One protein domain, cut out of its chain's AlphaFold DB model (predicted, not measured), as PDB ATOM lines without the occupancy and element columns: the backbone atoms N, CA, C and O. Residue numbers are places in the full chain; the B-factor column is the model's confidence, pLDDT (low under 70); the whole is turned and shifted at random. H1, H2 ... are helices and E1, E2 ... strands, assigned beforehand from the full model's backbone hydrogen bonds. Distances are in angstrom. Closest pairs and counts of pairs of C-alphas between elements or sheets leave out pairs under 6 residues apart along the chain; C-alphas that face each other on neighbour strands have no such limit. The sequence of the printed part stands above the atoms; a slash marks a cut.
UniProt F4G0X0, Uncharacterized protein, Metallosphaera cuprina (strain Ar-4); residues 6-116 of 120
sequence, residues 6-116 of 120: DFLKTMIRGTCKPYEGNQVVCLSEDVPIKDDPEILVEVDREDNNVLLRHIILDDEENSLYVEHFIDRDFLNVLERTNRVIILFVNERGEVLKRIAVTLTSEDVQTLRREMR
ATOM      1  N   ASP A   6     -30.102 -25.194   4.867       94.94
ATOM      2  CA  ASP A   6     -31.015 -25.840   5.808       94.94
ATOM      3  C   ASP A   6     -31.352 -27.268   5.384       94.94
ATOM      4  O   ASP A   6     -31.394 -28.146   6.240       94.94
ATOM      5  N   PHE A   7     -31.478 -27.532   4.080       95.50
ATOM      6  CA  PHE A   7     -31.614 -28.897   3.583       95.50
ATOM      7  C   PHE A   7     -30.335 -29.713   3.815       95.50
ATOM      8  O   PHE A   7     -30.413 -30.824   4.342       95.50
ATOM      9  N   LEU A   8     -29.155 -29.153   3.512       95.06
ATOM     10  CA  LEU A   8     -27.868 -29.842   3.702       95.06
ATOM     11  C   LEU A   8     -27.633 -30.275   5.154       95.06
ATOM     12  O   LEU A   8     -27.119 -31.364   5.385       95.06
ATOM     13  N   LYS A   9     -28.066 -29.481   6.144       95.62
ATOM     14  CA  LYS A   9     -27.981 -29.852   7.573       95.62
ATOM     15  C   LYS A   9     -28.779 -31.111   7.929       95.62
ATOM     16  O   LYS A   9     -28.516 -31.716   8.963       95.62
ATOM     17  N   THR A  10     -29.764 -31.491   7.114       95.88
ATOM     18  CA  THR A  10     -30.549 -32.721   7.314       95.88
ATOM     19  C   THR A  10     -29.898 -33.950   6.680       95.88
ATOM     20  O   THR A  10     -30.381 -35.069   6.876       95.88
ATOM     21  N   MET A  11     -28.844 -33.762   5.885       95.69
ATOM     22  CA  MET A  11     -28.182 -34.823   5.142       95.69
ATOM     23  C   MET A  11     -27.009 -35.414   5.912       95.69
ATOM     24  O   MET A  11     -26.330 -34.741   6.683       95.69
ATOM     25  N   ILE A  12     -26.752 -36.692   5.654       96.06
ATOM     26  CA  ILE A  12     -25.545 -37.386   6.094       96.06
ATOM     27  C   ILE A  12     -24.674 -37.586   4.851       96.06
ATOM     28  O   ILE A  12     -25.193 -37.887   3.773       96.06
ATOM     29  N   ARG A  13     -23.357 -37.397   4.970       95.25
ATOM     30  CA  ARG A  13     -22.430 -37.639   3.856       95.25
ATOM     31  C   ARG A  13     -22.570 -39.081   3.354       95.25
ATOM     32  O   ARG A  13     -22.640 -40.003   4.161       95.25
ATOM     33  N   GLY A  14     -22.614 -39.253   2.036       94.19
ATOM     34  CA  GLY A  14     -22.841 -40.540   1.377       94.19
ATOM     35  C   GLY A  14     -24.313 -40.951   1.274       94.19
ATOM     36  O   GLY A  14     -24.588 -42.060   0.839       94.19
ATOM     37  N   THR A  15     -25.264 -40.091   1.660       95.81
ATOM     38  CA  THR A  15     -26.705 -40.373   1.520       95.81
ATOM     39  C   THR A  15     -27.355 -39.496   0.460       95.81
ATOM     40  O   THR A  15     -26.873 -38.396   0.161       95.81
ATOM     41  N   CYS A  16     -28.479 -39.974  -0.070       97.56
ATOM     42  CA  CYS A  16     -29.317 -39.245  -1.006       97.56
ATOM     43  C   CYS A  16     -30.724 -39.048  -0.434       97.56
ATOM     44  O   CYS A  16     -31.250 -39.910   0.272       97.56
ATOM     45  N   LYS A  17     -31.339 -37.895  -0.711       96.50
ATOM     46  CA  LYS A  17     -32.697 -37.571  -0.254       96.50
ATOM     47  C   LYS A  17     -33.494 -36.851  -1.338       96.50
ATOM     48  O   LYS A  17     -32.905 -36.038  -2.060       96.50
ATOM     49  N   PRO A  18     -34.816 -37.084  -1.428       96.19
ATOM     50  CA  PRO A  18     -35.690 -36.247  -2.233       96.19
ATOM     51  C   PRO A  18     -35.546 -34.774  -1.850       96.19
ATOM     52  O   PRO A  18     -35.391 -34.420  -0.679       96.19
ATOM     53  N   TYR A  19     -35.595 -33.925  -2.864       94.31
ATOM     54  CA  TYR A  19     -35.583 -32.476  -2.761       94.31
ATOM     55  C   TYR A  19     -36.805 -31.913  -3.509       94.31
ATOM     56  O   TYR A  19     -37.812 -32.594  -3.696       94.31
ATOM     57  N   GLU A  20     -36.753 -30.652  -3.916       91.38
ATOM     58  CA  GLU A  20     -37.822 -29.974  -4.632       91.38
ATOM     59  C   GLU A  20     -38.207 -30.687  -5.939       91.38
ATOM     60  O   GLU A  20     -37.378 -30.976  -6.810       91.38
ATOM     61  N   GLY A  21     -39.511 -30.915  -6.108       93.75
ATOM     62  CA  GLY A  21     -40.069 -31.502  -7.320       93.75
ATOM     63  C   GLY A  21     -39.642 -32.956  -7.503       93.75
ATOM     64  O   GLY A  21     -39.992 -33.811  -6.701       93.75
ATOM     65  N   ASN A  22     -38.945 -33.239  -8.603       95.88
ATOM     66  CA  ASN A  22     -38.444 -34.570  -8.948       95.88
ATOM     67  C   ASN A  22     -36.930 -34.710  -8.737       95.88
ATOM     68  O   ASN A  22     -36.279 -35.552  -9.363       95.88
ATOM     69  N   GLN A  23     -36.351 -33.827  -7.928       97.25
ATOM     70  CA  GLN A  23     -34.922 -33.813  -7.671       97.25
ATOM     71  C   GLN A  23     -34.576 -34.688  -6.475       97.25
ATOM     72  O   GLN A  23     -35.322 -34.764  -5.504       97.25
ATOM     73  N   VAL A  24     -33.407 -35.306  -6.540       97.75
ATOM     74  CA  VAL A  24     -32.781 -36.044  -5.449       97.75
ATOM     75  C   VAL A  24     -31.394 -35.462  -5.281       97.75
ATOM     76  O   VAL A  24     -30.660 -35.324  -6.257       97.75
ATOM     77  N   VAL A  25     -31.035 -35.096  -4.061       98.06
ATOM     78  CA  VAL A  25     -29.705 -34.575  -3.749       98.06
ATOM     79  C   VAL A  25     -28.918 -35.671  -3.056       98.06
ATOM     80  O   VAL A  25     -29.390 -36.227  -2.069       98.06
ATOM     81  N   CYS A  26     -27.722 -35.950  -3.564       98.00
ATOM     82  CA  CYS A  26     -26.736 -36.848  -2.983       98.00
ATOM     83  C   CYS A  26     -25.575 -36.021  -2.438       98.00
ATOM     84  O   CYS A  26     -24.883 -35.343  -3.201       98.00
ATOM     85  N   LEU A  27     -25.354 -36.077  -1.124       97.38
ATOM     86  CA  LEU A  27     -24.225 -35.399  -0.492       97.38
ATOM     87  C   LEU A  27     -22.983 -36.286  -0.616       97.38
ATOM     88  O   LEU A  27     -22.635 -37.024   0.307       97.38
ATOM     89  N   SER A  28     -22.360 -36.248  -1.789       95.00
ATOM     90  CA  SER A  28     -21.198 -37.061  -2.131       95.00
ATOM     91  C   SER A  28     -20.358 -36.382  -3.211       95.00
ATOM     92  O   SER A  28     -20.887 -35.767  -4.136       95.00
ATOM     93  N   GLU A  29     -19.041 -36.535  -3.089       93.06
ATOM     94  CA  GLU A  29     -18.076 -36.197  -4.142       93.06
ATOM     95  C   GLU A  29     -17.784 -37.396  -5.058       93.06
ATOM     96  O   GLU A  29     -17.129 -37.233  -6.084       93.06
ATOM     97  N   ASP A  30     -18.292 -38.578  -4.699       91.81
ATOM     98  CA  ASP A  30     -18.310 -39.751  -5.566       91.81
ATOM     99  C   ASP A  30     -19.422 -39.566  -6.600       91.81
ATOM    100  O   ASP A  30     -20.613 -39.613  -6.269       91.81
ATOM    101  N   VAL A  31     -19.022 -39.212  -7.820       94.06
ATOM    102  CA  VAL A  31     -19.920 -38.808  -8.902       94.06
ATOM    103  C   VAL A  31     -19.698 -39.675 -10.132       94.06
ATOM    104  O   VAL A  31     -18.563 -40.081 -10.382       94.06
ATOM    105  N   PRO A  32     -20.734 -39.869 -10.966       93.56
ATOM    106  CA  PRO A  32     -20.595 -40.657 -12.176       93.56
ATOM    107  C   PRO A  32     -19.497 -40.145 -13.108       93.56
ATOM    108  O   PRO A  32     -19.460 -38.956 -13.462       93.56
ATOM    109  N   ILE A  33     -18.644 -41.067 -13.546       92.56
ATOM    110  CA  ILE A  33     -17.515 -40.824 -14.447       92.56
ATOM    111  C   ILE A  33     -18.035 -40.450 -15.840       92.56
ATOM    112  O   ILE A  33     -17.571 -39.485 -16.452       92.56
ATOM    113  N   LYS A  34     -19.039 -41.185 -16.333       91.25
ATOM    114  CA  LYS A  34     -19.680 -40.931 -17.631       91.25
ATOM    115  C   LYS A  34     -20.717 -39.810 -17.515       91.25
ATOM    116  O   LYS A  34     -21.342 -39.612 -16.475       91.25
ATOM    117  N   ASP A  35     -20.893 -39.038 -18.585       87.56
ATOM    118  CA  ASP A  35     -21.937 -38.002 -18.650       87.56
ATOM    119  C   ASP A  35     -23.334 -38.587 -18.898       87.56
ATOM    120  O   ASP A  35     -24.316 -38.033 -18.407       87.56
ATOM    121  N   ASP A  36     -23.407 -39.709 -19.616       89.81
ATOM    122  CA  ASP A  36     -24.649 -40.412 -19.961       89.81
ATOM    123  C   ASP A  36     -24.487 -41.929 -19.735       89.81
ATOM    124  O   ASP A  36     -24.334 -42.696 -20.688       89.81
ATOM    125  N   PRO A  37     -24.360 -42.371 -18.469       93.12
ATOM    126  CA  PRO A  37     -24.280 -43.789 -18.138       93.12
ATOM    127  C   PRO A  37     -25.631 -44.484 -18.335       93.12
ATOM    128  O   PRO A  37     -26.689 -43.865 -18.209       93.12
ATOM    129  N   GLU A  38     -25.597 -45.795 -18.571       94.56
ATOM    130  CA  GLU A  38     -26.792 -46.625 -18.424       94.56
ATOM    131  C   GLU A  38     -27.207 -46.656 -16.947       94.56
ATOM    132  O   GLU A  38     -26.357 -46.701 -16.054       94.56
ATOM    133  N   ILE A  39     -28.514 -46.583 -16.689       96.25
ATOM    134  CA  ILE A  39     -29.062 -46.543 -15.334       96.25
ATOM    135  C   ILE A  39     -30.191 -47.551 -15.231       96.25
ATOM    136  O   ILE A  39     -31.172 -47.468 -15.971       96.25
ATOM    137  N   LEU A  40     -30.055 -48.470 -14.281       95.88
ATOM    138  CA  LEU A  40     -31.106 -49.408 -13.913       95.88
ATOM    139  C   LEU A  40     -31.869 -48.869 -12.705       95.88
ATOM    140  O   LEU A  40     -31.291 -48.229 -11.822       95.88
ATOM    141  N   VAL A  41     -33.173 -49.124 -12.676       96.44
ATOM    142  CA  VAL A  41     -34.061 -48.700 -11.595       96.44
ATOM    143  C   VAL A  41     -34.562 -49.933 -10.862       96.44
ATOM    144  O   VAL A  41     -35.100 -50.852 -11.473       96.44
ATOM    145  N   GLU A  42     -34.411 -49.927  -9.543       95.38
ATOM    146  CA  GLU A  42     -34.959 -50.945  -8.655       95.38
ATOM    147  C   GLU A  42     -35.869 -50.294  -7.615       95.38
ATOM    148  O   GLU A  42     -35.623 -49.183  -7.133       95.38
ATOM    149  N   VAL A  43     -36.945 -51.001  -7.279       93.69
ATOM    150  CA  VAL A  43     -37.933 -50.567  -6.295       93.69
ATOM    151  C   VAL A  43     -38.062 -51.649  -5.242       93.69
ATOM    152  O   VAL A  43     -38.493 -52.759  -5.544       93.69
ATOM    153  N   ASP A  44     -37.755 -51.281  -4.004       91.00
ATOM    154  CA  ASP A  44     -37.809 -52.159  -2.843       91.00
ATOM    155  C   ASP A  44     -38.687 -51.564  -1.739       91.00
ATOM    156  O   ASP A  44     -39.106 -50.399  -1.776       91.00
ATOM    157  N   ARG A  45     -38.972 -52.376  -0.719       88.38
ATOM    158  CA  ARG A  45     -39.734 -51.957   0.455       88.38
ATOM    159  C   ARG A  45     -38.988 -52.288   1.739       88.38
ATOM    160  O   ARG A  45     -38.807 -53.457   2.065       88.38
ATOM    161  N   GLU A  46     -38.660 -51.256   2.510       87.50
ATOM    162  CA  GLU A  46     -37.967 -51.375   3.797       87.50
ATOM    163  C   GLU A  46     -38.760 -50.652   4.889       87.50
ATOM    164  O   GLU A  46     -39.120 -49.485   4.745       87.50
ATOM    165  N   ASP A  47     -39.087 -51.352   5.979       81.75
ATOM    166  CA  ASP A  47     -39.773 -50.790   7.156       81.75
ATOM    167  C   ASP A  47     -41.033 -49.954   6.846       81.75
ATOM    168  O   ASP A  47     -41.343 -48.963   7.503       81.75
ATOM    169  N   ASN A  48     -41.812 -50.410   5.858       82.00
ATOM    170  CA  ASN A  48     -43.002 -49.759   5.285       82.00
ATOM    171  C   ASN A  48     -42.760 -48.546   4.381       82.00
ATOM    172  O   ASN A  48     -43.739 -48.034   3.835       82.00
ATOM    173  N   ASN A  49     -41.515 -48.142   4.161       88.19
ATOM    174  CA  ASN A  49     -41.147 -47.122   3.187       88.19
ATOM    175  C   ASN A  49     -40.819 -47.768   1.839       88.19
ATOM    176  O   ASN A  49     -40.420 -48.931   1.779       88.19
ATOM    177  N   VAL A  50     -41.003 -47.012   0.759       93.75
ATOM    178  CA  VAL A  50     -40.594 -47.441  -0.582       93.75
ATOM    179  C   VAL A  50     -39.216 -46.870  -0.863       93.75
ATOM    180  O   VAL A  50     -39.033 -45.651  -0.830       93.75
ATOM    181  N   LEU A  51     -38.265 -47.764  -1.099       95.50
ATOM    182  CA  LEU A  51     -36.899 -47.453  -1.480       95.50
ATOM    183  C   LEU A  51     -36.816 -47.445  -3.005       95.50
ATOM    184  O   LEU A  51     -37.179 -48.423  -3.655       95.50
ATOM    185  N   LEU A  52     -36.337 -46.341  -3.570       96.69
ATOM    186  CA  LEU A  52     -36.019 -46.235  -4.986       96.69
ATOM    187  C   LEU A  52     -34.498 -46.211  -5.142       96.69
ATOM    188  O   LEU A  52     -33.833 -45.286  -4.664       96.69
ATOM    189  N   ARG A  53     -33.960 -47.218  -5.829       97.56
ATOM    190  CA  ARG A  53     -32.532 -47.374  -6.108       97.56
ATOM    191  C   ARG A  53     -32.265 -47.125  -7.589       97.56
ATOM    192  O   ARG A  53     -32.931 -47.684  -8.454       97.56
ATOM    193  N   HIS A  54     -31.273 -46.288  -7.867       97.06
ATOM    194  CA  HIS A  54     -30.732 -46.051  -9.205       97.06
ATOM    195  C   HIS A  54     -29.326 -46.641  -9.244       97.06
ATOM    196  O   HIS A  54     -28.456 -46.191  -8.497       97.06
ATOM    197  N   ILE A  55     -29.115 -47.644 -10.090       96.50
ATOM    198  CA  ILE A  55     -27.817 -48.290 -10.290       96.50
ATOM    199  C   ILE A  55     -27.198 -47.672 -11.535       96.50
ATOM    200  O   ILE A  55     -27.687 -47.878 -12.644       96.50
ATOM    201  N   ILE A  56     -26.151 -46.880 -11.344       96.19
ATOM    202  CA  ILE A  56     -25.468 -46.149 -12.405       96.19
ATOM    203  C   ILE A  56     -24.291 -46.998 -12.889       96.19
ATOM    204  O   ILE A  56     -23.342 -47.240 -12.144       96.19
ATOM    205  N   LEU A  57     -24.360 -47.451 -14.141       94.75
ATOM    206  CA  LEU A  57     -23.367 -48.321 -14.778       94.75
ATOM    207  C   LEU A  57     -22.305 -47.486 -15.508       94.75
ATOM    208  O   LEU A  57     -22.146 -47.528 -16.735       94.75
ATOM    209  N   ASP A  58     -21.598 -46.647 -14.759       91.62
ATOM    210  CA  ASP A  58     -20.542 -45.788 -15.288       91.62
ATOM    211  C   ASP A  58     -19.155 -46.447 -15.259       91.62
ATOM    212  O   ASP A  58     -18.376 -46.210 -16.186       91.62
ATOM    213  N   ASP A  59     -18.906 -47.332 -14.293       89.81
ATOM    214  CA  ASP A  59     -17.733 -48.204 -14.187       89.81
ATOM    215  C   ASP A  59     -18.158 -49.690 -14.216       89.81
ATOM    216  O   ASP A  59     -19.121 -50.091 -13.557       89.81
ATOM    217  N   GLU A  60     -17.456 -50.503 -15.011       81.69
ATOM    218  CA  GLU A  60     -17.718 -51.944 -15.161       81.69
ATOM    219  C   GLU A  60     -17.323 -52.744 -13.911       81.69
ATOM    220  O   GLU A  60     -17.887 -53.809 -13.662       81.69
ATOM    221  N   GLU A  61     -16.370 -52.240 -13.120       86.81
ATOM    222  CA  GLU A  61     -15.902 -52.904 -11.900       86.81
ATOM    223  C   GLU A  61     -16.634 -52.406 -10.646       86.81
ATOM    224  O   GLU A  61     -16.686 -53.126  -9.644       86.81
ATOM    225  N   ASN A  62     -17.205 -51.196 -10.683       88.25
ATOM    226  CA  ASN A  62     -17.819 -50.573  -9.512       88.25
ATOM    227  C   ASN A  62     -18.951 -49.593  -9.863       88.25
ATOM    228  O   ASN A  62     -18.742 -48.388  -9.965       88.25
ATOM    229  N   SER A  63     -20.171 -50.106 -10.002       92.62
ATOM    230  CA  SER A  63     -21.354 -49.268 -10.237       92.62
ATOM    231  C   SER A  63     -21.688 -48.383  -9.033       92.62
ATOM    232  O   SER A  63     -21.567 -48.807  -7.881       92.62
ATOM    233  N   LEU A  64     -22.188 -47.175  -9.295       94.56
ATOM    234  CA  LEU A  64     -22.663 -46.274  -8.246       94.56
ATOM    235  C   LEU A  64     -24.129 -46.543  -7.913       94.56
ATOM    236  O   LEU A  64     -24.986 -46.615  -8.795       94.56
ATOM    237  N   TYR A  65     -24.430 -46.625  -6.621       95.44
ATOM    238  CA  TYR A  65     -25.776 -46.866  -6.113       95.44
ATOM    239  C   TYR A  65     -26.329 -45.587  -5.489       95.44
ATOM    240  O   TYR A  65     -25.765 -45.044  -4.539       95.44
ATOM    241  N   VAL A  66     -27.449 -45.103  -6.021       96.94
ATOM    242  CA  VAL A  66     -28.181 -43.957  -5.476       96.94
ATOM    243  C   VAL A  66     -29.498 -44.445  -4.906       96.94
ATOM    244  O   VAL A  66     -30.429 -44.773  -5.638       96.94
ATOM    245  N   GLU A  67     -29.576 -44.458  -3.585       96.94
ATOM    246  CA  GLU A  67     -30.715 -44.958  -2.827       96.94
ATOM    247  C   GLU A  67     -31.410 -43.821  -2.091       96.94
ATOM    248  O   GLU A  67     -30.770 -43.007  -1.419       96.94
ATOM    249  N   HIS A  68     -32.733 -43.754  -2.211       96.12
ATOM    250  CA  HIS A  68     -33.531 -42.816  -1.435       96.12
ATOM    251  C   HIS A  68     -34.955 -43.323  -1.228       96.12
ATOM    252  O   HIS A  68     -35.543 -43.980  -2.089       96.12
ATOM    253  N   PHE A  69     -35.514 -43.007  -0.064       95.25
ATOM    254  CA  PHE A  69     -36.918 -43.271   0.216       95.25
ATOM    255  C   PHE A  69     -37.791 -42.227  -0.459       95.25
ATOM    256  O   PHE A  69     -37.488 -41.034  -0.403       95.25
ATOM    257  N   ILE A  70     -38.902 -42.674  -1.031       93.38
ATOM    258  CA  ILE A  70     -39.889 -41.787  -1.640       93.38
ATOM    259  C   ILE A  70     -41.162 -41.722  -0.803       93.38
ATOM    260  O   ILE A  70     -41.580 -42.699  -0.174       93.38
ATOM    261  N   ASP A  71     -41.805 -40.562  -0.833       91.94
ATOM    262  CA  ASP A  71     -43.136 -40.355  -0.283       91.94
ATOM    263  C   ASP A  71     -44.177 -40.160  -1.399       91.94
ATOM    264  O   ASP A  71     -43.886 -40.215  -2.600       91.94
ATOM    265  N   ARG A  72     -45.436 -39.970  -0.988       90.50
ATOM    266  CA  ARG A  72     -46.564 -39.828  -1.916       90.50
ATOM    267  C   ARG A  72     -46.443 -38.568  -2.766       90.50
ATOM    268  O   ARG A  72     -46.860 -38.580  -3.921       90.50
ATOM    269  N   ASP A  73     -45.890 -37.496  -2.210       92.94
ATOM    270  CA  ASP A  73     -45.760 -36.225  -2.914       92.94
ATOM    271  C   ASP A  73     -44.701 -36.328  -4.005       92.94
ATOM    272  O   ASP A  73     -44.947 -35.910  -5.140       92.94
ATOM    273  N   PHE A  74     -43.577 -36.980  -3.706       94.56
ATOM    274  CA  PHE A  74     -42.550 -37.280  -4.690       94.56
ATOM    275  C   PHE A  74     -43.102 -38.170  -5.809       94.56
ATOM    276  O   PHE A  74     -42.979 -37.816  -6.984       94.56
ATOM    277  N   LEU A  75     -43.808 -39.260  -5.474       93.38
ATOM    278  CA  LEU A  75     -44.448 -40.126  -6.471       93.38
ATOM    279  C   LEU A  75     -45.428 -39.351  -7.364       93.38
ATOM    280  O   LEU A  75     -45.370 -39.480  -8.584       93.38
ATOM    281  N   ASN A  76     -46.264 -38.478  -6.794       93.69
ATOM    282  CA  ASN A  76     -47.180 -37.637  -7.569       93.69
ATOM    283  C   ASN A  76     -46.443 -36.754  -8.594       93.69
ATOM    284  O   ASN A  76     -46.979 -36.457  -9.664       93.69
ATOM    285  N   VAL A  77     -45.230 -36.285  -8.278       95.38
ATOM    286  CA  VAL A  77     -44.397 -35.550  -9.240       95.38
ATOM    287  C   VAL A  77     -43.837 -36.494 -10.307       95.38
ATOM    288  O   VAL A  77     -43.847 -36.136 -11.490       95.38
ATOM    289  N   LEU A  78     -43.385 -37.691  -9.928       94.38
ATOM    290  CA  LEU A  78     -42.879 -38.686 -10.877       94.38
ATOM    291  C   LEU A  78     -43.955 -39.124 -11.871       94.38
ATOM    292  O   LEU A  78     -43.661 -39.182 -13.055       94.38
ATOM    293  N   GLU A  79     -45.207 -39.295 -11.450       93.56
ATOM    294  CA  GLU A  79     -46.323 -39.641 -12.348       93.56
ATOM    295  C   GLU A  79     -46.583 -38.599 -13.445       93.56
ATOM    296  O   GLU A  79     -47.118 -38.917 -14.505       93.56
ATOM    297  N   ARG A  80     -46.220 -37.334 -13.198       94.50
ATOM    298  CA  ARG A  80     -46.383 -36.241 -14.169       94.50
ATOM    299  C   ARG A  80     -45.158 -36.041 -15.052       94.50
ATOM    300  O   ARG A  80     -45.283 -35.515 -16.154       94.50
ATOM    301  N   THR A  81     -43.976 -36.368 -14.539       95.38
ATOM    302  CA  THR A  81     -42.696 -36.016 -15.172       95.38
ATOM    303  C   THR A  81     -41.961 -37.214 -15.757       95.38
ATOM    304  O   THR A  81     -41.126 -37.019 -16.636       95.38
ATOM    305  N   ASN A  82     -42.252 -38.423 -15.268       95.31
ATOM    306  CA  ASN A  82     -41.560 -39.680 -15.554       95.31
ATOM    307  C   ASN A  82     -40.035 -39.548 -15.476       95.31
ATOM    308  O   ASN A  82     -39.304 -40.148 -16.260       95.31
ATOM    309  N   ARG A  83     -39.534 -38.697 -14.577       96.12
ATOM    310  CA  ARG A  83     -38.113 -38.361 -14.528       96.12
ATOM    311  C   ARG A  83     -37.675 -38.080 -13.111       96.12
ATOM    312  O   ARG A  83     -38.355 -37.333 -12.421       96.12
ATOM    313  N   VAL A  84     -36.501 -38.572 -12.738       97.56
ATOM    314  CA  VAL A  84     -35.764 -38.177 -11.534       97.56
ATOM    315  C   VAL A  84     -34.532 -37.385 -11.963       97.56
ATOM    316  O   VAL A  84     -33.870 -37.724 -12.945       97.56
ATOM    317  N   ILE A  85     -34.224 -36.300 -11.258       97.06
ATOM    318  CA  ILE A  85     -32.987 -35.540 -11.456       97.06
ATOM    319  C   ILE A  85     -32.102 -35.754 -10.233       97.06
ATOM    320  O   ILE A  85     -32.390 -35.221  -9.166       97.06
ATOM    321  N   ILE A  86     -31.014 -36.497 -10.396       97.31
ATOM    322  CA  ILE A  86     -30.038 -36.733  -9.334       97.31
ATOM    323  C   ILE A  86     -28.987 -35.621  -9.389       97.31
ATOM    324  O   ILE A  86     -28.391 -35.360 -10.437       97.31
ATOM    325  N   LEU A  87     -28.785 -34.948  -8.262       97.50
ATOM    326  CA  LEU A  87     -27.817 -33.879  -8.063       97.50
ATOM    327  C   LEU A  87     -26.764 -34.354  -7.069       97.50
ATOM    328  O   LEU A  87     -27.050 -34.497  -5.882       97.50
ATOM    329  N   PHE A  88     -25.543 -34.555  -7.544       97.38
ATOM    330  CA  PHE A  88     -24.403 -34.808  -6.672       97.38
ATOM    331  C   PHE A  88     -23.830 -33.474  -6.223       97.38
ATOM    332  O   PHE A  88     -23.548 -32.609  -7.060       97.38
ATOM    333  N   VAL A  89     -23.693 -33.291  -4.914       97.44
ATOM    334  CA  VAL A  89     -23.266 -32.024  -4.320       97.44
ATOM    335  C   VAL A  89     -22.172 -32.226  -3.287       97.44
ATOM    336  O   VAL A  89     -22.140 -33.237  -2.585       97.44
ATOM    337  N   ASN A  90     -21.306 -31.223  -3.151       96.19
ATOM    338  CA  ASN A  90     -20.340 -31.174  -2.056       96.19
ATOM    339  C   ASN A  90     -20.963 -30.607  -0.764       96.19
ATOM    340  O   ASN A  90     -22.107 -30.149  -0.733       96.19
ATOM    341  N   GLU A  91     -20.170 -30.568   0.309       93.88
ATOM    342  CA  GLU A  91     -20.576 -30.056   1.631       93.88
ATOM    343  C   GLU A  91     -20.954 -28.560   1.639       93.88
ATOM    344  O   GLU A  91     -21.544 -28.074   2.602       93.88
ATOM    345  N   ARG A  92     -20.659 -27.823   0.559       94.31
ATOM    346  CA  ARG A  92     -21.046 -26.413   0.370       94.31
ATOM    347  C   ARG A  92     -22.357 -26.250  -0.410       94.31
ATOM    348  O   ARG A  92     -22.798 -25.120  -0.634       94.31
ATOM    349  N   GLY A  93     -22.966 -27.356  -0.843       94.62
ATOM    350  CA  GLY A  93     -24.166 -27.359  -1.678       94.62
ATOM    351  C   GLY A  93     -23.910 -27.024  -3.143       94.62
ATOM    352  O   GLY A  93     -24.863 -26.709  -3.863       94.62
ATOM    353  N   GLU A  94     -22.651 -27.043  -3.584       96.19
ATOM    354  CA  GLU A  94     -22.291 -26.838  -4.985       96.19
ATOM    355  C   GLU A  94     -22.577 -28.123  -5.761       96.19
ATOM    356  O   GLU A  94     -22.158 -29.208  -5.356       96.19
ATOM    357  N   VAL A  95     -23.296 -27.999  -6.878       96.75
ATOM    358  CA  VAL A  95     -23.617 -29.135  -7.747       96.75
ATOM    359  C   VAL A  95     -22.384 -29.521  -8.553       96.75
ATOM    360  O   VAL A  95     -21.920 -28.747  -9.387       96.75
ATOM    361  N   LEU A  96     -21.892 -30.733  -8.314       96.31
ATOM    362  CA  LEU A  96     -20.741 -31.328  -8.990       96.31
ATOM    363  C   LEU A  96     -21.159 -32.026 -10.286       96.31
ATOM    364  O   LEU A  96     -20.507 -31.883 -11.317       96.31
ATOM    365  N   LYS A  97     -22.276 -32.763 -10.241       95.81
ATOM    366  CA  LYS A  97     -22.807 -33.522 -11.377       95.81
ATOM    367  C   LYS A  97     -24.328 -33.572 -11.314       95.81
ATOM    368  O   LYS A  97     -24.927 -33.591 -10.238       95.81
ATOM    369  N   ARG A  98     -24.952 -33.611 -12.490       95.94
ATOM    370  CA  ARG A  98     -26.392 -33.791 -12.657       95.94
ATOM    371  C   ARG A  98     -26.646 -34.963 -13.587       95.94
ATOM    372  O   ARG A  98     -26.173 -34.940 -14.718       95.94
ATOM    373  N   ILE A  99     -27.459 -35.903 -13.132       95.69
ATOM    374  CA  ILE A  99     -27.928 -37.040 -13.919       95.69
ATOM    375  C   ILE A  99     -29.446 -36.993 -14.001       95.69
ATOM    376  O   ILE A  99     -30.137 -36.560 -13.079       95.69
ATOM    377  N   ALA A 100     -29.971 -37.393 -15.148       95.69
ATOM    378  CA  ALA A 100     -31.394 -37.465 -15.388       95.69
ATOM    379  C   ALA A 100     -31.789 -38.900 -15.692       95.69
ATOM    380  O   ALA A 100     -31.387 -39.438 -16.715       95.69
ATOM    381  N   VAL A 101     -32.630 -39.466 -14.840       96.50
ATOM    382  CA  VAL A 101     -33.147 -40.821 -14.999       96.50
ATOM    383  C   VAL A 101     -34.570 -40.719 -15.513       96.50
ATOM    384  O   VAL A 101     -35.394 -40.048 -14.893       96.50
ATOM    385  N   THR A 102     -34.856 -41.335 -16.656       95.56
ATOM    386  CA  THR A 102     -36.227 -41.439 -17.169       95.56
ATOM    387  C   THR A 102     -36.830 -42.730 -16.644       95.56
ATOM    388  O   THR A 102     -36.252 -43.792 -16.835       95.56
ATOM    389  N   LEU A 103     -37.980 -42.626 -15.986       95.19
ATOM    390  CA  LEU A 103     -38.738 -43.774 -15.508       95.19
ATOM    391  C   LEU A 103     -39.670 -44.257 -16.615       95.19
ATOM    392  O   LEU A 103     -40.328 -43.460 -17.291       95.19
ATOM    393  N   THR A 104     -39.749 -45.566 -16.784       94.81
ATOM    394  CA  THR A 104     -40.748 -46.193 -17.641       94.81
ATOM    395  C   THR A 104     -42.120 -46.171 -16.962       94.81
ATOM    396  O   THR A 104     -42.256 -45.981 -15.750       94.81
ATOM    397  N   SER A 105     -43.175 -46.407 -17.743       91.88
ATOM    398  CA  SER A 105     -44.521 -46.576 -17.187       91.88
ATOM    399  C   SER A 105     -44.605 -47.755 -16.207       91.88
ATOM    400  O   SER A 105     -45.418 -47.714 -15.285       91.88
ATOM    401  N   GLU A 106     -43.788 -48.793 -16.399       93.19
ATOM    402  CA  GLU A 106     -43.727 -49.963 -15.517       93.19
ATOM    403  C   GLU A 106     -43.092 -49.616 -14.166       93.19
ATOM    404  O   GLU A 106     -43.635 -49.996 -13.126       93.19
ATOM    405  N   ASP A 107     -42.024 -48.812 -14.164       93.62
ATOM    406  CA  ASP A 107     -41.386 -48.327 -12.932       93.62
ATOM    407  C   ASP A 107     -42.387 -47.540 -12.082       93.62
ATOM    408  O   ASP A 107     -42.570 -47.811 -10.895       93.62
ATOM    409  N   VAL A 108     -43.112 -46.603 -12.705       93.50
ATOM    410  CA  VAL A 108     -44.115 -45.778 -12.014       93.50
ATOM    411  C   VAL A 108     -45.267 -46.631 -11.470       93.50
ATOM    412  O   VAL A 108     -45.731 -46.407 -10.350       93.50
ATOM    413  N   GLN A 109     -45.727 -47.640 -12.217       92.06
ATOM    414  CA  GLN A 109     -46.754 -48.570 -11.732       92.06
ATOM    415  C   GLN A 109     -46.262 -49.421 -10.558       92.06
ATOM    416  O   GLN A 109     -47.009 -49.634  -9.600       92.06
ATOM    417  N   THR A 110     -45.011 -49.879 -10.608       93.06
ATOM    418  CA  THR A 110     -44.378 -50.608  -9.508       93.06
ATOM    419  C   THR A 110     -44.284 -49.729  -8.263       93.06
ATOM    420  O   THR A 110     -44.745 -50.149  -7.203       93.06
ATOM    421  N   LEU A 111     -43.839 -48.474  -8.394       92.56
ATOM    422  CA  LEU A 111     -43.834 -47.505  -7.293       92.56
ATOM    423  C   LEU A 111     -45.228 -47.330  -6.666       92.56
ATOM    424  O   LEU A 111     -45.369 -47.419  -5.446       92.56
ATOM    425  N   ARG A 112     -46.284 -47.139  -7.475       91.56
ATOM    426  CA  ARG A 112     -47.671 -47.021  -6.968       91.56
ATOM    427  C   ARG A 112     -48.103 -48.244  -6.165       91.56
ATOM    428  O   ARG A 112     -48.714 -48.095  -5.101       91.56
ATOM    429  N   ARG A 113     -47.796 -49.440  -6.676       90.88
ATOM    430  CA  ARG A 113     -48.135 -50.714  -6.033       90.88
ATOM    431  C   ARG A 113     -47.427 -50.854  -4.689       90.88
ATOM    432  O   ARG A 113     -48.094 -51.146  -3.697       90.88
ATOM    433  N   GLU A 114     -46.125 -50.582  -4.635       90.06
ATOM    434  CA  GLU A 114     -45.350 -50.680  -3.392       90.06
ATOM    435  C   GLU A 114     -45.774 -49.628  -2.356       90.06
ATOM    436  O   GLU A 114     -45.831 -49.912  -1.156       90.06
ATOM    437  N   MET A 115     -46.201 -48.444  -2.810       87.56
ATOM    438  CA  MET A 115     -46.801 -47.420  -1.945       87.56
ATOM    439  C   MET A 115     -48.237 -47.747  -1.499       87.56
ATOM    440  O   MET A 115     -48.815 -46.994  -0.706       87.56
ATOM    441  N   ARG A 116     -48.822 -48.859  -1.970       84.00
ATOM    442  CA  ARG A 116     -50.212 -49.284  -1.709       84.00
ATOM    443  C   ARG A 116     -51.250 -48.225  -2.095       84.00
ATOM    444  O   ARG A 116     -52.272 -48.075  -1.428       84.00
TER     445      ARG A 116
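Overview. This is residues 6 to 116 of the 120 residues of an uncharacterized protein of Metallosphaera cuprina (strain Ar-4) (UniProt F4G0X0). Two sheets lie face to face as a sandwich, the strands of E1, E2, E6 and E7 crossing those of E3, E4 and E5 at 73 degrees. At one end of the sandwich two short helices lie side by side and run opposite ways, H1 packing on the four-strand sheet and H2 on the three-strand sheet. The printed part has 111 residues, in the order E1 E2 E3 E4 E5 H1 E6 E7 H2, of mixed class; the sheet E1 E2 E6 E7 is mixed and the sheet E3 E4 E5 antiparallel. It is compact, with a radius of gyration of the C-alphas of 13.5 A and spans of 36 by 35 by 26 A.

Arrangement. Begin at the larger sheet, where E2, residues 23 to 27, and E6, residues 83 to 89, are parallel inner strands; look for N 24 and O 85, 2.8 A apart. At one edge, E1, residues 16 to 18, forms a hairpin with E2, with N 17 and O 25 at 2.9 A. At the other edge, E7, residues 95 to 102, forms a hairpin with E6, with N 86 and O 99 at 2.8 A. Facing this sheet, with the parts that face each other 9.2 A centre to centre, you find a meander, each strand the antiparallel neighbour of the one before: E3, residues 38 to 46, E4, residues 49 to 57, and E5, residues 64 to 70. Here N 42 and O 53 are 2.9 A apart, and N 54 and O 66 2.8 A. Between the sheets, the closest C-alphas of E1 and E5 are those of Lys 17 and His 68, 5.4 A apart. H2, residues 105 to 114, is on one face of the strongly twisted sheet E3 E4 E5, making two layers, at a height of 9.4 A over the sheet; its closest C-alphas to E3 are Leu 111 and Val 43, 6.7 A. H1, residues 72 to 81, is on the larger sheet and touches H2 at a shallow tilt of 10 degrees, opposite ways; the closest C-alphas are those of Glu 79 and Val 108, 6.5 A. Every O i to N i+4 pair of H2 is within hydrogen-bond range, and 5 of 6 in H1.

Along the chain. Find C-alpha 16 at (-29.317, -39.245, -1.006), where E1 begins; E2 follows. E3 runs 25.3 A from C-alpha 38 at (-26.792, -46.625, -18.424), and E4 25.3 A back; E5 spans 19.0 A. After H1, E6 covers 19.1 A and E7 20.0 A. H2 ends at C-alpha 114, (-45.350, -50.680, -3.392).

Size, cuts and confidence. The two C-alphas farthest apart are those of Arg 92 and Arg 116, at 37.1 A. The printed part has no cut and no long link. Its mean pLDDT is 93.9, and no printed residue is under 70.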